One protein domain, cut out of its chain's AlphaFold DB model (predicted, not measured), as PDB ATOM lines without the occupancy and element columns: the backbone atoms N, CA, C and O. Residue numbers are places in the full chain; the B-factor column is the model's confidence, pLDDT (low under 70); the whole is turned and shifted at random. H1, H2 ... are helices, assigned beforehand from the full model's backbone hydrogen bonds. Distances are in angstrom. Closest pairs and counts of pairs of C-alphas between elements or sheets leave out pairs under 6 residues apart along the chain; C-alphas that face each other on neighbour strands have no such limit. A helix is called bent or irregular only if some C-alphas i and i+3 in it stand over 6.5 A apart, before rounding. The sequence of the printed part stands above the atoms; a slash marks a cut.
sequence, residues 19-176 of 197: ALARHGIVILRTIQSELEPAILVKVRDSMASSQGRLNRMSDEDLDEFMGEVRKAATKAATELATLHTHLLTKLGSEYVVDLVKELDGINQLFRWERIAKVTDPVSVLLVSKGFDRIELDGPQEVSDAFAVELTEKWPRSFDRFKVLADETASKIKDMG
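Overview. This is residues 19 to 176 of the 197 residues of an uncharacterized protein of Thermoplasmata archaeon (UniProt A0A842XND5). A long, rod-shaped helical bundle is built along one 35-residue helix, H4, with two rows of helices set end to end beside it: H1 then H2, and H5 then H6, both rows running opposite to H4. The bent last helix, H7, packs on H1 and H5 toward one end of the rod, while the tiny H3 lies in the turn between H2 and H4 at the other end. The printed part has 158 residues with seven named helices, H1 to H7 in order, and no named strand; the class is all helix. It is loose, with a radius of gyration of the C-alphas of 19.6 A, and spans 72 by 24 by 20 A.

Along the chain. H1, residues 19 to 33, begins at C-alpha 19 (182.211, 209.640, 259.323) and is 21.6 A long. H2, residues 35 to 49, is also 21.6 A long, and H3, residues 51 to 54, 5.0 A. H4, residues 59 to 93, runs 50.3 A from C-alpha 59 (179.189, 251.966, 235.035) to C-alpha 93 (193.809, 216.262, 267.282). H5, residues 96 to 109, is 19.1 A long and irregular: C-alphas 101 and 104 are 7.6 A apart. H6, residues 112 to 128, is 25.9 A long, has a kink of 40 degrees near residue 119, and is only just irregular, with C-alphas 118 and 121 6.9 A apart. H7, residues 144 to 174, was assigned as one helix by its hydrogen bonds but is bent, with C-alphas 151 and 154 6.6 A apart; its arms H7a, residues 144 to 151, 10.5 A, and H7b, residues 154 to 174, 29.9 A, stand at a shallow tilt of 28 degrees.

Arrangement. H4 is the hub of a bundle, helices side by side, made of H1, H2, H4, H5, H6 and H7b. With residues 77 to 91 alone it touches H1, closest at the C-alphas of Leu 28 and Ala 81, 5.8 A, at a shallow tilt of 13 degrees, opposite ways. H2 touches H4 at Glu 36 and Ala 73, whose C-alphas, the closest, are 5.4 A apart; H1 and H2 meet only through their link. H4 and H5 form a hairpin, and H6 touches H4 with closest C-alphas Ala 76 and Val 118, 5.4 A. H7b touches H5, closest C-alphas Val 97 and Ala 169, 4.9 A, at a shallow tilt of 25 degrees, opposite ways. H7a touches H1, closest C-alphas His 23 and Glu 149, 6.5 A, at a steep tilt of 47 degrees. H7a and H7b are apart from H4. Every O i to N i+4 pair is within hydrogen-bond range in H1, H2, H4, H7a and H7b, against 5 of 10 in H5 and 7 of 13 in H6; H3 is too short for such a pair.

Size, cuts and confidence. The C-alphas farthest apart, those of Arg 56 and Met 175, are 72.4 A apart. The printed part has no cut. The link from H6 to H7, residues 129 to 143, is long; the other links are tight. Mean pLDDT of the printed part is 93.1, and residue 176 alone is under 70.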
ATOM      1  N   ALA A  19     183.453 209.251 259.989       94.56
ATOM      2  CA  ALA A  19     182.211 209.640 259.323       94.56
ATOM      3  C   ALA A  19     181.907 211.127 259.519       94.56
ATOM      4  O   ALA A  19     181.718 211.837 258.532       94.56
ATOM      5  N   LEU A  20     181.960 211.611 260.761       94.19
ATOM      6  CA  LEU A  20     181.748 213.021 261.076       94.19
ATOM      7  C   LEU A  20     182.715 213.932 260.305       94.19
ATOM      8  O   LEU A  20     182.293 214.904 259.680       94.19
ATOM      9  N   ALA A  21     184.003 213.580 260.283       93.31
ATOM     10  CA  ALA A  21     185.013 214.334 259.548       93.31
ATOM     11  C   ALA A  21     184.729 214.376 258.038       93.31
ATOM     12  O   ALA A  21     184.871 215.431 257.427       93.31
ATOM     13  N   ARG A  22     184.295 213.261 257.429       95.00
ATOM     14  CA  ARG A  22     183.945 213.227 255.999       95.00
ATOM     15  C   ARG A  22     182.823 214.207 255.668       95.00
ATOM     16  O   ARG A  22     182.988 214.994 254.744       95.00
ATOM     17  N   HIS A  23     181.732 214.194 256.432       96.06
ATOM     18  CA  HIS A  23     180.604 215.102 256.196       96.06
ATOM     19  C   HIS A  23     180.991 216.566 256.421       96.06
ATOM     20  O   HIS A  23     180.698 217.420 255.587       96.06
ATOM     21  N   GLY A  24     181.752 216.854 257.479       94.75
ATOM     22  CA  GLY A  24     182.248 218.209 257.713       94.75
ATOM     23  C   GLY A  24     183.194 218.717 256.617       94.75
ATOM     24  O   GLY A  24     183.151 219.897 256.282       94.75
ATOM     25  N   ILE A  25     184.007 217.844 256.004       95.19
ATOM     26  CA  ILE A  25     184.845 218.198 254.845       95.19
ATOM     27  C   ILE A  25     183.989 218.541 253.624       95.19
ATOM     28  O   ILE A  25     184.331 219.474 252.899       95.19
ATOM     29  N   VAL A  26     182.901 217.804 253.375       96.50
ATOM     30  CA  VAL A  26     181.991 218.115 252.263       96.50
ATOM     31  C   VAL A  26     181.362 219.492 252.477       96.50
ATOM     32  O   VAL A  26     181.473 220.337 251.597       96.50
ATOM     33  N   ILE A  27     180.833 219.759 253.675       96.25
ATOM     34  CA  ILE A  27     180.278 221.069 254.053       96.25
ATOM     35  C   ILE A  27     181.305 222.191 253.864       96.25
ATOM     36  O   ILE A  27     181.002 223.203 253.236       96.25
ATOM     37  N   LEU A  28     182.535 222.002 254.351       95.75
ATOM     38  CA  LEU A  28     183.624 222.966 254.177       95.75
ATOM     39  C   LEU A  28     183.899 223.255 252.696       95.75
ATOM     40  O   LEU A  28     184.024 224.418 252.319       95.75
ATOM     41  N   ARG A  29     183.998 222.216 251.862       95.69
ATOM     42  CA  ARG A  29     184.254 222.386 250.427       95.69
ATOM     43  C   ARG A  29     183.131 223.161 249.755       95.69
ATOM     44  O   ARG A  29     183.424 224.092 249.018       95.69
ATOM     45  N   THR A  30     181.882 222.833 250.065       96.31
ATOM     46  CA  THR A  30     180.727 223.550 249.527       96.31
ATOM     47  C   THR A  30     180.707 225.014 249.966       96.31
ATOM     48  O   THR A  30     180.499 225.895 249.138       96.31
ATOM     49  N   ILE A  31     181.032 225.315 251.228       95.44
ATOM     50  CA  ILE A  31     181.200 226.702 251.696       95.44
ATOM     51  C   ILE A  31     182.273 227.435 250.877       95.44
ATOM     52  O   ILE A  31     182.093 228.596 250.526       95.44
ATOM     53  N   GLN A  32     183.383 226.769 250.556       94.81
ATOM     54  CA  GLN A  32     184.480 227.367 249.793       94.81
ATOM     55  C   GLN A  32     184.140 227.610 248.319       94.81
ATOM     56  O   GLN A  32     184.669 228.557 247.743       94.81
ATOM     57  N   SER A  33     183.313 226.765 247.698       95.69
ATOM     58  CA  SER A  33     183.052 226.824 246.254       95.69
ATOM     59  C   SER A  33     181.708 227.434 245.864       95.69
ATOM     60  O   SER A  33     181.601 227.969 244.765       95.69
ATOM     61  N   GLU A  34     180.686 227.343 246.715       96.94
ATOM     62  CA  GLU A  34     179.291 227.619 246.329       96.94
ATOM     63  C   GLU A  34     178.644 228.751 247.135       96.94
ATOM     64  O   GLU A  34     177.717 229.393 246.648       96.94
ATOM     65  N   LEU A  35     179.153 229.067 248.332       96.19
ATOM     66  CA  LEU A  35     178.527 230.077 249.189       96.19
ATOM     67  C   LEU A  35     178.661 231.503 248.639       96.19
ATOM     68  O   LEU A  35     177.679 232.238 248.626       96.19
ATOM     69  N   GLU A  36     179.846 231.904 248.166       96.75
ATOM     70  CA  GLU A  36     180.010 233.217 247.521       96.75
ATOM     71  C   GLU A  36     179.088 233.360 246.292       96.75
ATOM     72  O   GLU A  36     178.339 234.339 246.244       96.75
ATOM     73  N   PRO A  37     179.069 232.412 245.330       96.88
ATOM     74  CA  PRO A  37     178.119 232.453 244.221       96.88
ATOM     75  C   PRO A  37     176.659 232.605 244.661       96.88
ATOM     76  O   PRO A  37     175.951 233.445 244.107       96.88
ATOM     77  N   ALA A  38     176.217 231.853 245.674       97.31
ATOM     78  CA  ALA A  38     174.851 231.934 246.192       97.31
ATOM     79  C   ALA A  38     174.520 233.333 246.741       97.31
ATOM     80  O   ALA A  38     173.470 233.901 246.433       97.31
ATOM     81  N   ILE A  39     175.450 233.941 247.485       97.44
ATOM     82  CA  ILE A  39     175.309 235.319 247.975       97.44
ATOM     83  C   ILE A  39     175.179 236.296 246.800       97.44
ATOM     84  O   ILE A  39     174.299 237.154 246.807       97.44
ATOM     85  N   LEU A  40     176.023 236.164 245.773       97.56
ATOM     86  CA  LEU A  40     176.000 237.053 244.609       97.56
ATOM     87  C   LEU A  40     174.712 236.926 243.782       97.56
ATOM     88  O   LEU A  40     174.267 237.913 243.197       97.56
ATOM     89  N   VAL A  41     174.078 235.750 243.761       96.94
ATOM     90  CA  VAL A  41     172.743 235.579 243.168       96.94
ATOM     91  C   VAL A  41     171.716 236.428 243.917       96.94
ATOM     92  O   VAL A  41     170.996 237.200 243.286       96.94
ATOM     93  N   LYS A  42     171.706 236.385 245.254       97.25
ATOM     94  CA  LYS A  42     170.797 237.218 246.056       97.25
ATOM     95  C   LYS A  42     171.073 238.711 245.917       97.25
ATOM     96  O   LYS A  42     170.134 239.499 245.854       97.25
ATOM     97  N   VAL A  43     172.345 239.105 245.822       96.88
ATOM     98  CA  VAL A  43     172.741 240.492 245.511       96.88
ATOM     99  C   VAL A  43     172.097 240.942 244.204       96.88
ATOM    100  O   VAL A  43     171.458 241.990 244.164       96.88
ATOM    101  N   ARG A  44     172.239 240.143 243.141       95.56
ATOM    102  CA  ARG A  44     171.658 240.450 241.832       95.56
ATOM    103  C   ARG A  44     170.141 240.605 241.928       95.56
ATOM    104  O   ARG A  44     169.603 241.550 241.359       95.56
ATOM    105  N   ASP A  45     169.469 239.709 242.643       95.50
ATOM    106  CA  ASP A  45     168.012 239.741 242.783       95.50
ATOM    107  C   ASP A  45     167.546 240.995 243.556       95.50
ATOM    108  O   ASP A  45     166.599 241.659 243.132       95.50
ATOM    109  N   SER A  46     168.269 241.390 244.612       95.31
ATOM    110  CA  SER A  46     168.049 242.656 245.337       95.31
ATOM    111  C   SER A  46     168.298 243.891 244.458       95.31
ATOM    112  O   SER A  46     167.541 244.858 244.477       95.31
ATOM    113  N   MET A  47     169.331 243.883 243.617       94.25
ATOM    114  CA  MET A  47     169.588 245.009 242.714       94.25
ATOM    115  C   MET A  47     168.534 245.111 241.606       94.25
ATOM    116  O   MET A  47     168.121 246.215 241.246       94.25
ATOM    117  N   ALA A  48     168.062 243.970 241.099       92.75
ATOM    118  CA  ALA A  48     167.013 243.896 240.088       92.75
ATOM    119  C   ALA A  48     165.649 244.380 240.611       92.75
ATOM    120  O   ALA A  48     164.896 244.994 239.854       92.75
ATOM    121  N   SER A  49     165.341 244.188 241.902       91.56
ATOM    122  CA  SER A  49     164.124 244.750 242.519       91.56
ATOM    123  C   SER A  49     164.107 246.287 242.483       91.56
ATOM    124  O   SER A  49     163.045 246.909 242.493       91.56
ATOM    125  N   SER A  50     165.288 246.905 242.380       90.50
ATOM    126  CA  SER A  50     165.514 248.345 242.476       90.50
ATOM    127  C   SER A  50     166.089 248.942 241.184       90.50
ATOM    128  O   SER A  50     167.003 249.769 241.218       90.50
ATOM    129  N   GLN A  51     165.515 248.590 240.027       83.94
ATOM    130  CA  GLN A  51     165.963 249.035 238.694       83.94
ATOM    131  C   GLN A  51     166.191 250.558 238.591       83.94
ATOM    132  O   GLN A  51     167.137 251.023 237.959       83.94
ATOM    133  N   GLY A  52     165.343 251.361 239.244       86.62
ATOM    134  CA  GLY A  52     165.469 252.820 239.251       86.62
ATOM    135  C   GLY A  52     166.695 253.350 240.008       86.62
ATOM    136  O   GLY A  52     167.171 254.436 239.687       86.62
ATOM    137  N   ARG A  53     167.210 252.612 241.001       87.19
ATOM    138  CA  ARG A  53     168.488 252.908 241.670       87.19
ATOM    139  C   ARG A  53     169.655 252.491 240.792       87.19
ATOM    140  O   ARG A  53     170.563 253.291 240.598       87.19
ATOM    141  N   LEU A  54     169.571 251.291 240.223       87.88
ATOM    142  CA  LEU A  54     170.592 250.735 239.345       87.88
ATOM    143  C   LEU A  54     170.874 251.659 238.149       87.88
ATOM    144  O   LEU A  54     172.017 252.024 237.915       87.88
ATOM    145  N   ASN A  55     169.827 252.154 237.482       88.94
ATOM    146  CA  ASN A  55     169.944 253.052 236.324       88.94
ATOM    147  C   ASN A  55     170.518 254.449 236.648       88.94
ATOM    148  O   ASN A  55     170.740 255.241 235.736       88.94
ATOM    149  N   ARG A  56     170.668 254.801 237.931       90.56
ATOM    150  CA  ARG A  56     171.247 256.086 238.367       90.56
ATOM    151  C   ARG A  56     172.730 255.982 238.706       90.56
ATOM    152  O   ARG A  56     173.341 257.014 238.963       90.56
ATOM    153  N   MET A  57     173.275 254.771 238.765       92.31
ATOM    154  CA  MET A  57     174.702 254.550 238.967       92.31
ATOM    155  C   MET A  57     175.409 254.638 237.617       92.31
ATOM    156  O   MET A  57     174.862 254.192 236.608       92.31
ATOM    157  N   SER A  58     176.601 255.232 237.592       94.00
ATOM    158  CA  SER A  58     177.475 255.097 236.429       94.00
ATOM    159  C   SER A  58     178.043 253.676 236.362       94.00
ATOM    160  O   SER A  58     178.063 252.967 237.371       94.00
ATOM    161  N   ASP A  59     178.528 253.268 235.190       93.75
ATOM    162  CA  ASP A  59     179.189 251.966 235.035       93.75
ATOM    163  C   ASP A  59     180.416 251.853 235.962       93.75
ATOM    164  O   ASP A  59     180.617 250.820 236.593       93.75
ATOM    165  N   GLU A  60     181.177 252.944 236.131       95.62
ATOM    166  CA  GLU A  60     182.323 253.003 237.053       95.62
ATOM    167  C   GLU A  60     181.895 252.823 238.522       95.62
ATOM    168  O   GLU A  60     182.485 252.013 239.239       95.62
ATOM    169  N   ASP A  61     180.833 253.513 238.963       94.19
ATOM    170  CA  ASP A  61     180.300 253.375 240.329       94.19
ATOM    171  C   ASP A  61     179.757 251.964 240.590       94.19
ATOM    172  O   ASP A  61     179.833 251.447 241.710       94.19
ATOM    173  N   LEU A  62     179.146 251.358 239.569       93.44
ATOM    174  CA  LEU A  62     178.594 250.015 239.641       93.44
ATOM    175  C   LEU A  62     179.709 248.973 239.748       93.44
ATOM    176  O   LEU A  62     179.617 248.081 240.592       93.44
ATOM    177  N   ASP A  63     180.761 249.102 238.945       95.44
ATOM    178  CA  ASP A  63     181.916 248.208 238.978       95.44
ATOM    179  C   ASP A  63     182.666 248.301 240.311       95.44
ATOM    180  O   ASP A  63     182.991 247.267 240.909       95.44
ATOM    181  N   GLU A  64     182.888 249.515 240.828       96.75
ATOM    182  CA  GLU A  64     183.493 249.718 242.148       96.75
ATOM    183  C   GLU A  64     182.640 249.061 243.240       96.75
ATOM    184  O   GLU A  64     183.139 248.245 244.024       96.75
ATOM    185  N   PHE A  65     181.334 249.339 243.244       95.44
ATOM    186  CA  PHE A  65     180.407 248.781 244.223       95.44
ATOM    187  C   PHE A  65     180.340 247.248 244.162       95.44
ATOM    188  O   PHE A  65     180.419 246.577 245.194       95.44
ATOM    189  N   MET A  66     180.245 246.666 242.965       96.38
ATOM    190  CA  MET A  66     180.240 245.213 242.794       96.38
ATOM    191  C   MET A  66     181.575 244.582 243.200       96.38
ATOM    192  O   MET A  66     181.591 243.460 243.719       96.38
ATOM    193  N   GLY A  67     182.687 245.300 243.029       97.25
ATOM    194  CA  GLY A  67     183.992 244.923 243.564       97.25
ATOM    195  C   GLY A  67     183.990 244.819 245.091       97.25
ATOM    196  O   GLY A  67     184.464 243.819 245.644       97.25
ATOM    197  N   GLU A  68     183.414 245.802 245.786       97.31
ATOM    198  CA  GLU A  68     183.268 245.784 247.249       97.31
ATOM    199  C   GLU A  68     182.356 244.651 247.727       97.31
ATOM    200  O   GLU A  68     182.712 243.918 248.656       97.31
ATOM    201  N   VAL A  69     181.210 244.466 247.067       97.19
ATOM    202  CA  VAL A  69     180.251 243.403 247.387       97.19
ATOM    203  C   VAL A  69     180.887 242.026 247.224       97.19
ATOM    204  O   VAL A  69     180.810 241.206 248.144       97.19
ATOM    205  N   ARG A  70     181.576 241.775 246.104       96.94
ATOM    206  CA  ARG A  70     182.287 240.507 245.884       96.94
ATOM    207  C   ARG A  70     183.344 240.289 246.958       96.94
ATOM    208  O   ARG A  70     183.376 239.229 247.573       96.94
ATOM    209  N   LYS A  71     184.152 241.307 247.262       97.88
ATOM    210  CA  LYS A  71     185.172 241.229 248.317       97.88
ATOM    211  C   LYS A  71     184.568 240.887 249.682       97.88
ATOM    212  O   LYS A  71     185.152 240.087 250.413       97.88
ATOM    213  N   ALA A  72     183.421 241.468 250.032       97.31
ATOM    214  CA  ALA A  72     182.718 241.165 251.274       97.31
ATOM    215  C   ALA A  72     182.186 239.722 251.299       97.31
ATOM    216  O   ALA A  72     182.410 239.020 252.286       97.31
ATOM    217  N   ALA A  73     181.563 239.258 250.212       96.25
ATOM    218  CA  ALA A  73     181.062 237.889 250.083       96.25
ATOM    219  C   ALA A  73     182.195 236.849 250.176       96.25
ATOM    220  O   ALA A  73     182.132 235.939 251.006       96.25
ATOM    221  N   THR A  74     183.277 237.029 249.408       97.06
ATOM    222  CA  THR A  74     184.464 236.159 249.450       97.06
ATOM    223  C   THR A  74     185.073 236.122 250.849       97.06
ATOM    224  O   THR A  74     185.421 235.051 251.358       97.06
ATOM    225  N   LYS A  75     185.202 237.285 251.502       96.50
ATOM    226  CA  LYS A  75     185.742 237.376 252.863       96.50
ATOM    227  C   LYS A  75     184.878 236.592 253.849       96.50
ATOM    228  O   LYS A  75     185.422 235.793 254.605       96.50
ATOM    229  N   ALA A  76     183.560 236.772 253.811       93.62
ATOM    230  CA  ALA A  76     182.643 236.087 254.716       93.62
ATOM    231  C   ALA A  76     182.688 234.557 254.534       93.62
ATOM    232  O   ALA A  76     182.802 233.819 255.516       93.62
ATOM    233  N   ALA A  77     182.704 234.075 253.285       94.44
ATOM    234  CA  ALA A  77     182.856 232.650 252.984       94.44
ATOM    235  C   ALA A  77     184.212 232.096 253.460       94.44
ATOM    236  O   ALA A  77     184.274 231.022 254.062       94.44
ATOM    237  N   THR A  78     185.298 232.849 253.265       95.50
ATOM    238  CA  THR A  78     186.652 232.459 253.693       95.50
ATOM    239  C   THR A  78     186.778 232.396 255.216       95.50
ATOM    240  O   THR A  78     187.369 231.456 255.753       95.50
ATOM    241  N   GLU A  79     186.215 233.366 255.936       94.62
ATOM    242  CA  GLU A  79     186.201 233.372 257.401       94.62
ATOM    243  C   GLU A  79     185.398 232.183 257.944       94.62
ATOM    244  O   GLU A  79     185.873 231.467 258.830       94.62
ATOM    245  N   LEU A  80     184.234 231.895 257.354       94.25
ATOM    246  CA  LEU A  80     183.432 230.732 257.721       94.25
ATOM    247  C   LEU A  80     184.170 229.412 257.444       94.25
ATOM    248  O   LEU A  80     184.203 228.533 258.308       94.25
ATOM    249  N   ALA A  81     184.806 229.277 256.278       94.06
ATOM    250  CA  ALA A  81     185.622 228.116 255.929       94.06
ATOM    251  C   ALA A  81     186.809 227.934 256.893       94.06
ATOM    252  O   ALA A  81     187.139 226.813 257.292       94.06
ATOM    253  N   THR A  82     187.429 229.038 257.318       95.00
ATOM    254  CA  THR A  82     188.523 229.031 258.301       95.00
ATOM    255  C   THR A  82     188.049 228.478 259.643       95.00
ATOM    256  O   THR A  82     188.701 227.602 260.217       95.00
ATOM    257  N   LEU A  83     186.881 228.923 260.120       92.25
ATOM    258  CA  LEU A  83     186.275 228.402 261.346       92.25
ATOM    259  C   LEU A  83     186.032 226.891 261.244       92.25
ATOM    260  O   LEU A  83     186.491 226.145 262.105       92.25
ATOM    261  N   HIS A  84     185.400 226.425 260.164       91.56
ATOM    262  CA  HIS A  84     185.153 224.998 259.931       91.56
ATOM    263  C   HIS A  84     186.454 224.180 259.888       91.56
ATOM    264  O   HIS A  84     186.539 223.108 260.489       91.56
ATOM    265  N   THR A  85     187.502 224.705 259.250       93.31
ATOM    266  CA  THR A  85     188.825 224.066 259.195       93.31
ATOM    267  C   THR A  85     189.433 223.892 260.588       93.31
ATOM    268  O   THR A  85     189.945 222.815 260.917       93.31
ATOM    269  N   HIS A  86     189.353 224.918 261.441       89.44
ATOM    270  CA  HIS A  86     189.833 224.828 262.821       89.44
ATOM    271  C   HIS A  86     189.081 223.756 263.619       89.44
ATOM    272  O   HIS A  86     189.709 222.980 264.338       89.44
ATOM    273  N   LEU A  87     187.761 223.649 263.452       86.75
ATOM    274  CA  LEU A  87     186.961 222.621 264.125       86.75
ATOM    275  C   LEU A  87     187.312 221.207 263.671       86.75
ATOM    276  O   LEU A  87     187.489 220.321 264.504       86.75
ATOM    277  N   LEU A  88     187.448 220.985 262.362       88.00
ATOM    278  CA  LEU A  88     187.852 219.684 261.826       88.00
ATOM    279  C   LEU A  88     189.244 219.285 262.330       88.00
ATOM    280  O   LEU A  88     189.490 218.119 262.642       88.00
ATOM    281  N   THR A  89     190.136 220.265 262.492       88.75
ATOM    282  CA  THR A  89     191.458 220.060 263.093       88.75
ATOM    283  C   THR A  89     191.356 219.671 264.571       88.75
ATOM    284  O   THR A  89     192.036 218.734 265.001       88.75
ATOM    285  N   LYS A  90     190.483 220.326 265.351       86.19
ATOM    286  CA  LYS A  90     190.208 219.950 266.751       86.19
ATOM    287  C   LYS A  90     189.650 218.536 266.861       86.19
ATOM    288  O   LYS A  90     190.217 217.720 267.581       86.19
ATOM    289  N   LEU A  91     188.629 218.209 266.064       85.25
ATOM    290  CA  LEU A  91     188.070 216.856 265.984       85.25
ATOM    291  C   LEU A  91     189.169 215.821 265.729       85.25
ATOM    292  O   LEU A  91     189.146 214.754 266.335       85.25
ATOM    293  N   GLY A  92     190.148 216.132 264.873       82.50
ATOM    294  CA  GLY A  92     191.285 215.270 264.555       82.50
ATOM    295  C   GLY A  92     192.302 215.094 265.688       82.50
ATOM    296  O   GLY A  92     192.756 213.968 265.901       82.50
ATOM    297  N   SER A  93     192.623 216.166 266.413       80.75
ATOM    298  CA  SER A  93     193.809 216.262 267.282       80.75
ATOM    299  C   SER A  93     193.532 216.236 268.786       80.75
ATOM    300  O   SER A  93     194.452 215.991 269.567       80.75
ATOM    301  N   GLU A  94     192.294 216.485 269.211       80.62
ATOM    302  CA  GLU A  94     191.968 216.569 270.631       80.62
ATOM    303  C   GLU A  94     191.712 215.209 271.274       80.62
ATOM    304  O   GLU A  94     191.241 214.249 270.655       80.62
ATOM    305  N   TYR A  95     192.028 215.155 272.566       82.69
ATOM    306  CA  TYR A  95     191.695 214.027 273.410       82.69
ATOM    307  C   TYR A  95     190.183 213.975 273.633       82.69
ATOM    308  O   TYR A  95     189.563 215.006 273.884       82.69
ATOM    309  N   VAL A  96     189.592 212.777 273.579       85.62
ATOM    310  CA  VAL A  96     188.127 212.603 273.586       85.62
ATOM    311  C   VAL A  96     187.448 213.272 274.791       85.62
ATOM    312  O   VAL A  96     186.394 213.873 274.633       85.62
ATOM    313  N   VAL A  97     188.080 213.255 275.971       86.12
ATOM    314  CA  VAL A  97     187.533 213.873 277.195       86.12
ATOM    315  C   VAL A  97     187.459 215.396 277.101       86.12
ATOM    316  O   VAL A  97     186.543 215.999 277.659       86.12
ATOM    317  N   ASP A  98     188.422 216.030 276.434       87.75
ATOM    318  CA  ASP A  98     188.401 217.481 276.235       87.75
ATOM    319  C   ASP A  98     187.461 217.851 275.094       87.75
ATOM    320  O   ASP A  98     186.653 218.763 275.247       87.75
ATOM    321  N   LEU A  99     187.485 217.065 274.017       88.06
ATOM    322  CA  LEU A  99     186.629 217.263 272.857       88.06
ATOM    323  C   LEU A  99     185.141 217.247 273.233       88.06
ATOM    324  O   LEU A  99     184.395 218.115 272.787       88.06
ATOM    325  N   VAL A 100     184.720 216.318 274.101       91.19
ATOM    326  CA  VAL A 100     183.337 216.216 274.611       91.19
ATOM    327  C   VAL A 100     182.827 217.535 275.201       91.19
ATOM    328  O   VAL A 100     181.671 217.890 274.989       91.19
ATOM    329  N   LYS A 101     183.683 218.304 275.886       91.25
ATOM    330  CA  LYS A 101     183.294 219.585 276.504       91.25
ATOM    331  C   LYS A 101     182.971 220.661 275.467       91.25
ATOM    332  O   LYS A 101     182.261 221.611 275.781       91.25
ATOM    333  N   GLU A 102     183.507 220.532 274.256       90.69
ATOM    334  CA  GLU A 102     183.346 221.512 273.184       90.69
ATOM    335  C   GLU A 102     182.314 221.092 272.129       90.69
ATOM    336  O   GLU A 102     181.876 221.940 271.351       90.69
ATOM    337  N   LEU A 103     181.901 219.818 272.100       90.50
ATOM    338  CA  LEU A 103     181.065 219.241 271.040       90.50
ATOM    339  C   LEU A 103     179.814 220.068 270.733       90.50
ATOM    340  O   LEU A 103     179.539 220.334 269.565       90.50
ATOM    341  N   ASP A 104     179.083 220.529 271.743       89.81
ATOM    342  CA  ASP A 104     177.877 221.330 271.503       89.81
ATOM    343  C   ASP A 104     178.194 222.662 270.817       89.81
ATOM    344  O   ASP A 104     177.487 223.062 269.892       89.81
ATOM    345  N   GLY A 105     179.305 223.306 271.184       89.12
ATOM    346  CA  GLY A 105     179.804 224.496 270.491       89.12
ATOM    347  C   GLY A 105     180.221 224.202 269.048       89.12
ATOM    348  O   GLY A 105     179.936 224.999 268.154       89.12
ATOM    349  N   ILE A 106     180.826 223.035 268.798       88.69
ATOM    350  CA  ILE A 106     181.151 222.572 267.443       88.69
ATOM    351  C   ILE A 106     179.867 222.404 266.626       88.69
ATOM    352  O   ILE A 106     179.790 222.920 265.516       88.69
ATOM    353  N   ASN A 107     178.838 221.752 267.171       90.56
ATOM    354  CA  ASN A 107     177.580 221.518 266.457       90.56
ATOM    355  C   ASN A 107     176.860 222.820 266.081       90.56
ATOM    356  O   ASN A 107     176.274 222.919 265.008       90.56
ATOM    357  N   GLN A 108     176.925 223.839 266.945       89.50
ATOM    358  CA  GLN A 108     176.334 225.155 266.676       89.50
ATOM    359  C   GLN A 108     176.927 225.836 265.434       89.50
ATOM    360  O   GLN A 108     176.245 226.624 264.782       89.50
ATOM    361  N   LEU A 109     178.176 225.536 265.074       88.81
ATOM    362  CA  LEU A 109     178.822 226.129 263.898       88.81
ATOM    363  C   LEU A 109     178.313 225.540 262.576       88.81
ATOM    364  O   LEU A 109     178.389 226.218 261.557       88.81
ATOM    365  N   PHE A 110     177.719 224.346 262.617       91.94
ATOM    366  CA  PHE A 110     177.084 223.675 261.478       91.94
ATOM    367  C   PHE A 110     175.564 223.908 261.428       91.94
ATOM    368  O   PHE A 110     174.833 223.195 260.745       91.94
ATOM    369  N   ARG A 111     175.058 224.901 262.164       94.12
ATOM    370  CA  ARG A 111     173.660 225.329 262.080       94.12
ATOM    371  C   ARG A 111     173.477 226.288 260.915       94.12
ATOM    372  O   ARG A 111     174.277 227.211 260.741       94.12
ATOM    373  N   TRP A 112     172.406 226.099 260.145       95.69
ATOM    374  CA  TRP A 112     172.105 226.953 258.996       95.69
ATOM    375  C   TRP A 112     172.015 228.425 259.396       95.69
ATOM    376  O   TRP A 112     172.610 229.273 258.747       95.69
ATOM    377  N   GLU A 113     171.393 228.726 260.531       93.88
ATOM    378  CA  GLU A 113     171.223 230.082 261.052       93.88
ATOM    379  C   GLU A 113     172.564 230.777 261.319       93.88
ATOM    380  O   GLU A 113     172.658 232.004 261.295       93.88
ATOM    381  N   ARG A 114     173.622 230.008 261.600       91.75
ATOM    382  CA  ARG A 114     174.972 230.547 261.767       91.75
ATOM    383  C   ARG A 114     175.645 230.795 260.424       91.75
ATOM    384  O   ARG A 114     176.356 231.787 260.299       91.75
ATOM    385  N   ILE A 115     175.416 229.911 259.458       93.06
ATOM    386  CA  ILE A 115     175.950 230.014 258.098       93.06
ATOM    387  C   ILE A 115     175.272 231.167 257.356       93.06
ATOM    388  O   ILE A 115     175.974 232.002 256.810       93.06
ATOM    389  N   ALA A 116     173.948 231.297 257.416       94.25
ATOM    390  CA  ALA A 116     173.192 232.353 256.744       94.25
ATOM    391  C   ALA A 116     173.637 233.769 257.157       94.25
ATOM    392  O   ALA A 116     173.664 234.669 256.326       94.25
ATOM    393  N   LYS A 117     174.098 233.963 258.403       94.50
ATOM    394  CA  LYS A 117     174.606 235.259 258.905       94.50
ATOM    395  C   LYS A 117     175.827 235.803 258.163       94.50
ATOM    396  O   LYS A 117     176.169 236.970 258.323       94.50
ATOM    397  N   VAL A 118     176.498 234.997 257.345       93.06
ATOM    398  CA  VAL A 118     177.588 235.479 256.482       93.06
ATOM    399  C   VAL A 118     177.123 236.484 255.423       93.06
ATOM    400  O   VAL A 118     177.965 237.170 254.851       93.06
ATOM    401  N   THR A 119     175.815 236.604 255.167       95.25
ATOM    402  CA  THR A 119     175.263 237.626 254.266       95.25
ATOM    403  C   THR A 119     175.244 239.022 254.886       95.25
ATOM    404  O   THR A 119     175.217 240.003 254.146       95.25
ATOM    405  N   ASP A 120     175.294 239.147 256.219       96.31
ATOM    406  CA  ASP A 120     175.125 240.427 256.921       96.31
ATOM    407  C   ASP A 120     176.078 241.533 256.428       96.31
ATOM    408  O   ASP A 120     175.598 242.635 256.143       96.31
ATOM    409  N   PRO A 121     177.396 241.290 256.254       96.12
ATOM    410  CA  PRO A 121     178.308 242.308 255.734       96.12
ATOM    411  C   PRO A 121     177.922 242.806 254.336       96.12
ATOM    412  O   PRO A 121     178.082 243.986 254.040       96.12
ATOM    413  N   VAL A 122     177.388 241.924 253.487       97.00
ATOM    414  CA  VAL A 122     176.939 242.270 252.132       97.00
ATOM    415  C   VAL A 122     175.626 243.050 252.181       97.00
ATOM    416  O   VAL A 122     175.491 244.072 251.511       97.00
ATOM    417  N   SER A 123     174.688 242.638 253.035       97.00
ATOM    418  CA  SER A 123     173.436 243.363 253.274       97.00
ATOM    419  C   SER A 123     173.671 244.795 253.757       97.00
ATOM    420  O   SER A 123     172.964 245.706 253.335       97.00
ATOM    421  N   VAL A 124     174.687 245.027 254.597       97.06
ATOM    422  CA  VAL A 124     175.073 246.383 255.026       97.06
ATOM    423  C   VAL A 124     175.508 247.245 253.836       97.06
ATOM    424  O   VAL A 124     175.083 248.398 253.736       97.06
ATOM    425  N   LEU A 125     176.305 246.694 252.915       96.31
ATOM    426  CA  LEU A 125     176.739 247.409 251.711       96.31
ATOM    427  C   LEU A 125     175.557 247.738 250.791       96.31
ATOM    428  O   LEU A 125     175.433 248.879 250.346       96.31
ATOM    429  N   LEU A 126     174.655 246.780 250.563       95.81
ATOM    430  CA  LEU A 126     173.468 246.976 249.727       95.81
ATOM    431  C   LEU A 126     172.572 248.095 250.257       95.81
ATOM    432  O   LEU A 126     172.263 249.042 249.530       95.81
ATOM    433  N   VAL A 127     172.243 248.045 251.548       95.88
ATOM    434  CA  VAL A 127     171.420 249.073 252.195       95.88
ATOM    435  C   VAL A 127     172.086 250.447 252.123       95.88
ATOM    436  O   VAL A 127     171.399 251.444 251.902       95.88
ATOM    437  N   SER A 128     173.418 250.524 252.231       93.38
ATOM    438  CA  SER A 128     174.142 251.800 252.125       93.38
ATOM    439  C   SER A 128     173.992 252.476 250.754       93.38
ATOM    440  O   SER A 128     174.026 253.703 250.659       93.38
ATOM    441  N   LYS A 129     173.765 251.687 249.696       92.19
ATOM    442  CA  LYS A 129     173.476 252.169 248.336       92.19
ATOM    443  C   LYS A 129     171.974 252.254 248.033       92.19
ATOM    444  O   LYS A 129     171.585 252.659 246.938       92.19
ATOM    445  N   GLY A 130     171.121 251.951 249.014       91.69
ATOM    446  CA  GLY A 130     169.666 252.024 248.898       91.69
ATOM    447  C   GLY A 130     169.024 250.822 248.207       91.69
ATOM    448  O   GLY A 130     167.926 250.981 247.677       91.69
ATOM    449  N   PHE A 131     169.704 249.673 248.197       95.25
ATOM    450  CA  PHE A 131     169.156 248.376 247.792       95.25
ATOM    451  C   PHE A 131     168.582 247.616 248.994       95.25
ATOM    452  O   PHE A 131     168.863 247.943 250.152       95.25
ATOM    453  N   ASP A 132     167.806 246.575 248.708       94.62
ATOM    454  CA  ASP A 132     167.215 245.717 249.730       94.62
ATOM    455  C   ASP A 132     168.269 244.813 250.387       94.62
ATOM    456  O   ASP A 132     169.291 244.449 249.790       94.62
ATOM    457  N   ARG A 133     168.013 244.417 251.638       96.06
ATOM    458  CA  ARG A 133     168.825 243.398 252.316       96.06
ATOM    459  C   ARG A 133     168.690 242.056 251.602       96.06
ATOM    460  O   ARG A 133     167.656 241.763 251.010       96.06
ATOM    461  N   ILE A 134     169.723 241.231 251.730       95.69
ATOM    462  CA  ILE A 134     169.714 239.854 251.249       95.69
ATOM    463  C   ILE A 134     169.721 238.877 252.416       95.69
ATOM    464  O   ILE A 134     170.408 239.070 253.425       95.69
ATOM    465  N   GLU A 135     168.985 237.794 252.241       93.62
ATOM    466  CA  GLU A 135     168.941 236.668 253.159       93.62
ATOM    467  C   GLU A 135     169.055 235.384 252.343       93.62
ATOM    468  O   GLU A 135     168.671 235.348 251.169       93.62
ATOM    469  N   LEU A 136     169.652 234.363 252.961       94.88
ATOM    470  CA  LEU A 136     169.602 233.014 252.427       94.88
ATOM    471  C   LEU A 136     168.519 232.251 253.194       94.88
ATOM    472  O   LEU A 136     168.669 232.015 254.396       94.88
ATOM    473  N   ASP A 137     167.440 231.873 252.513       92.38
ATOM    474  CA  ASP A 137     166.242 231.307 253.153       92.38
ATOM    475  C   ASP A 137     166.478 229.872 253.653       92.38
ATOM    476  O   ASP A 137     165.892 229.423 254.641       92.38
ATOM    477  N   GLY A 138     167.391 229.148 253.006       95.50
ATOM    478  CA  GLY A 138     167.718 227.767 253.334       95.50
ATOM    479  C   GLY A 138     169.026 227.299 252.698       95.50
ATOM    480  O   GLY A 138     169.505 227.904 251.737       95.50
ATOM    481  N   PRO A 139     169.614 226.192 253.187       96.50
ATOM    482  CA  PRO A 139     170.844 225.646 252.619       96.50
ATOM    483  C   PRO A 139     170.697 225.210 251.152       96.50
ATOM    484  O   PRO A 139     171.697 225.133 250.442       96.50
ATOM    485  N   GLN A 140     169.469 224.976 250.681       96.38
ATOM    486  CA  GLN A 140     169.151 224.685 249.279       96.38
ATOM    487  C   GLN A 140     169.551 225.828 248.341       96.38
ATOM    488  O   GLN A 140     169.839 225.588 247.174       96.38
ATOM    489  N   GLU A 141     169.611 227.060 248.847       94.88
ATOM    490  CA  GLU A 141     170.049 228.208 248.055       94.88
ATOM    491  C   GLU A 141     171.546 228.199 247.753       94.88
ATOM    492  O   GLU A 141     171.991 228.879 246.831       94.88
ATOM    493  N   VAL A 142     172.317 227.417 248.513       96.00
ATOM    494  CA  VAL A 142     173.704 227.093 248.176       96.00
ATOM    495  C   VAL A 142     173.708 225.914 247.206       96.00
ATOM    496  O   VAL A 142     174.180 226.053 246.081       96.00
ATOM    497  N   SER A 143     173.138 224.778 247.624       96.50
ATOM    498  CA  SER A 143     172.799 223.650 246.749       96.50
ATOM    499  C   SER A 143     171.967 222.585 247.472       96.50
ATOM    500  O   SER A 143     172.010 222.450 248.698       96.50
ATOM    501  N   ASP A 144     171.257 221.744 246.714       96.69
ATOM    502  CA  ASP A 144     170.521 220.597 247.270       96.69
ATOM    503  C   ASP A 144     171.447 219.616 248.005       96.69
ATOM    504  O   ASP A 144     171.119 219.096 249.073       96.69
ATOM    505  N   ALA A 145     172.644 219.385 247.455       94.88
ATOM    506  CA  ALA A 145     173.645 218.531 248.083       94.88
ATOM    507  C   ALA A 145     174.094 219.102 249.435       94.88
ATOM    508  O   ALA A 145     174.216 218.353 250.407       94.88
ATOM    509  N   PHE A 146     174.281 220.424 249.517       96.38
ATOM    510  CA  PHE A 146     174.598 221.102 250.766       96.38
ATOM    511  C   PHE A 146     173.500 220.926 251.810       96.38
ATOM    512  O   PHE A 146     173.788 220.590 252.959       96.38
ATOM    513  N   ALA A 147     172.240 221.097 251.404       97.25
ATOM    514  CA  ALA A 147     171.094 220.921 252.283       97.25
ATOM    515  C   ALA A 147     171.052 219.516 252.888       97.25
ATOM    516  O   ALA A 147     170.918 219.382 254.106       97.25
ATOM    517  N   VAL A 148     171.243 218.471 252.079       97.50
ATOM    518  CA  VAL A 148     171.278 217.082 252.566       97.50
ATOM    519  C   VAL A 148     172.448 216.852 253.529       97.50
ATOM    520  O   VAL A 148     172.289 216.212 254.572       97.50
ATOM    521  N   GLU A 149     173.639 217.365 253.213       97.19
ATOM    522  CA  GLU A 149     174.799 217.228 254.100       97.19
ATOM    523  C   GLU A 149     174.572 217.923 255.447       97.19
ATOM    524  O   GLU A 149     174.800 217.313 256.491       97.19
ATOM    525  N   LEU A 150     174.075 219.161 255.431       96.31
ATOM    526  CA  LEU A 150     173.915 219.990 256.621       96.31
ATOM    527  C   LEU A 150     172.742 219.551 257.507       96.31
ATOM    528  O   LEU A 150     172.854 219.570 258.730       96.31
ATOM    529  N   THR A 151     171.614 219.165 256.904       96.12
ATOM    530  CA  THR A 151     170.362 218.914 257.640       96.12
ATOM    531  C   THR A 151     170.136 217.444 257.978       96.12
ATOM    532  O   THR A 151     169.444 217.148 258.951       96.12
ATOM    533  N   GLU A 152     170.756 216.514 257.244       96.00
ATOM    534  CA  GLU A 152     170.558 215.080 257.471       96.00
ATOM    535  C   GLU A 152     171.835 214.356 257.888       96.00
ATOM    536  O   GLU A 152     171.865 213.675 258.917       96.00
ATOM    537  N   LYS A 153     172.899 214.454 257.085       97.25
ATOM    538  CA  LYS A 153     174.082 213.600 257.259       97.25
ATOM    539  C   LYS A 153     174.974 214.062 258.402       97.25
ATOM    540  O   LYS A 153     175.431 213.222 259.187       97.25
ATOM    541  N   TRP A 154     175.200 215.371 258.514       95.81
ATOM    542  CA  TRP A 154     175.963 215.955 259.609       95.81
ATOM    543  C   TRP A 154     175.311 215.668 260.968       95.81
ATOM    544  O   TRP A 154     175.987 215.036 261.779       95.81
ATOM    545  N   PRO A 155     174.021 215.990 261.219       96.25
ATOM    546  CA  PRO A 155     173.398 215.744 262.521       96.25
ATOM    547  C   PRO A 155     173.445 214.271 262.929       96.25
ATOM    548  O   PRO A 155     173.908 213.949 264.018       96.25
ATOM    549  N   ARG A 156     173.094 213.350 262.018       96.62
ATOM    550  CA  ARG A 156     173.147 211.901 262.291       96.62
ATOM    551  C   ARG A 156     174.554 211.424 262.659       96.62
ATOM    552  O   ARG A 156     174.724 210.620 263.577       96.62
ATOM    553  N   SER A 157     175.569 211.893 261.935       96.00
ATOM    554  CA  SER A 157     176.965 211.518 262.196       96.00
ATOM    555  C   SER A 157     177.489 212.139 263.486       96.00
ATOM    556  O   SER A 157     178.234 211.491 264.222       96.00
ATOM    557  N   PHE A 158     177.085 213.377 263.762       96.06
ATOM    558  CA  PHE A 158     177.454 214.118 264.955       96.06
ATOM    559  C   PHE A 158     176.869 213.464 266.206       96.06
ATOM    560  O   PHE A 158     177.622 213.158 267.127       96.06
ATOM    561  N   ASP A 159     175.573 213.156 266.208       96.25
ATOM    562  CA  ASP A 159     174.892 212.520 267.338       96.25
ATOM    563  C   ASP A 159     175.497 211.151 267.652       96.25
ATOM    564  O   ASP A 159     175.818 210.849 268.803       96.25
ATOM    565  N   ARG A 160     175.755 210.340 266.616       96.12
ATOM    566  CA  ARG A 160     176.424 209.044 266.780       96.12
ATOM    567  C   ARG A 160     177.813 209.197 267.401       96.12
ATOM    568  O   ARG A 160     178.172 208.419 268.284       96.12
ATOM    569  N   PHE A 161     178.608 210.155 266.926       95.62
ATOM    570  CA  PHE A 161     179.936 210.400 267.483       95.62
ATOM    571  C   PHE A 161     179.859 210.900 268.925       95.62
ATOM    572  O   PHE A 161     180.601 210.396 269.764       95.62
ATOM    573  N   LYS A 162     178.945 211.829 269.224       95.25
ATOM    574  CA  LYS A 162     178.750 212.398 270.560       95.25
ATOM    575  C   LYS A 162     178.443 211.316 271.592       95.25
ATOM    576  O   LYS A 162     179.156 211.230 272.582       95.25
ATOM    577  N   VAL A 163     177.481 210.431 271.314       95.44
ATOM    578  CA  VAL A 163     177.126 209.321 272.222       95.44
ATOM    579  C   VAL A 163     178.339 208.440 272.536       95.44
ATOM    580  O   VAL A 163     178.620 208.156 273.698       95.44
ATOM    581  N   LEU A 164     179.097 208.041 271.510       94.31
ATOM    582  CA  LEU A 164     180.283 207.198 271.690       94.31
ATOM    583  C   LEU A 164     181.417 207.938 272.414       94.31
ATOM    584  O   LEU A 164     182.146 207.334 273.203       94.31
ATOM    585  N   ALA A 165     181.584 209.233 272.145       92.88
ATOM    586  CA  ALA A 165     182.582 210.070 272.796       92.88
ATOM    587  C   ALA A 165     182.257 210.265 274.284       92.88
ATOM    588  O   ALA A 165     183.158 210.132 275.111       92.88
ATOM    589  N   ASP A 166     180.987 210.489 274.628       93.50
ATOM    590  CA  ASP A 166     180.499 210.612 276.005       93.50
ATOM    591  C   ASP A 166     180.658 209.300 276.784       93.50
ATOM    592  O   ASP A 166     181.158 209.302 277.914       93.50
ATOM    593  N   GLU A 167     180.308 208.161 276.173       92.19
ATOM    594  CA  GLU A 167     180.512 206.836 276.769       92.19
ATOM    595  C   GLU A 167     182.001 206.584 277.038       92.19
ATOM    596  O   GLU A 167     182.393 206.183 278.137       92.19
ATOM    597  N   THR A 168     182.853 206.878 276.053       89.94
ATOM    598  CA  THR A 168     184.304 206.701 276.177       89.94
ATOM    599  C   THR A 168     184.879 207.625 277.252       89.94
ATOM    600  O   THR A 168     185.663 207.185 278.091       89.94
ATOM    601  N   ALA A 169     184.476 208.898 277.273       90.19
ATOM    602  CA  ALA A 169     184.936 209.869 278.259       90.19
ATOM    603  C   ALA A 169     184.504 209.504 279.686       90.19
ATOM    604  O   ALA A 169     185.274 209.718 280.623       90.19
ATOM    605  N   SER A 170     183.309 208.935 279.853       89.62
ATOM    606  CA  SER A 170     182.817 208.452 281.148       89.62
ATOM    607  C   SER A 170     183.648 207.268 281.643       89.62
ATOM    608  O   SER A 170     184.203 207.337 282.737       89.62
ATOM    609  N   LYS A 171     183.888 206.260 280.791       87.69
ATOM    610  CA  LYS A 171     184.740 205.111 281.142       87.69
ATOM    611  C   LYS A 171     186.175 205.526 281.499       87.69
ATOM    612  O   LYS A 171     186.747 204.990 282.440       87.69
ATOM    613  N   ILE A 172     186.752 206.511 280.800       85.88
ATOM    614  CA  ILE A 172     188.081 207.062 281.139       85.88
ATOM    615  C   ILE A 172     188.097 207.641 282.561       85.88
ATOM    616  O   ILE A 172     189.051 207.406 283.306       85.88
ATOM    617  N   LYS A 173     187.057 208.396 282.938       83.81
ATOM    618  CA  LYS A 173     186.942 208.994 284.276       83.81
ATOM    619  C   LYS A 173     186.781 207.924 285.356       83.81
ATOM    620  O   LYS A 173     187.471 208.002 286.370       83.81
ATOM    621  N   ASP A 174     185.935 206.925 285.116       82.75
ATOM    622  CA  ASP A 174     185.647 205.848 286.074       82.75
ATOM    623  C   ASP A 174     186.880 204.988 286.379       82.75
ATOM    624  O   ASP A 174     187.063 204.517 287.499       82.75
ATOM    625  N   MET A 175     187.787 204.840 285.410       78.12
ATOM    626  CA  MET A 175     189.045 204.111 285.586       78.12
ATOM    627  C   MET A 175     190.118 204.895 286.362       78.12
ATOM    628  O   MET A 175     191.242 204.414 286.502       78.12
ATOM    629  N   GLY A 176     189.823 206.112 286.839       62.69
ATOM    630  CA  GLY A 176     190.788 206.962 287.547       62.69
ATOM    631  C   GLY A 176     192.004 207.348 286.695       62.69
ATOM    632  O   GLY A 176     193.017 207.817 287.222       62.69
TER     633      GLY A 176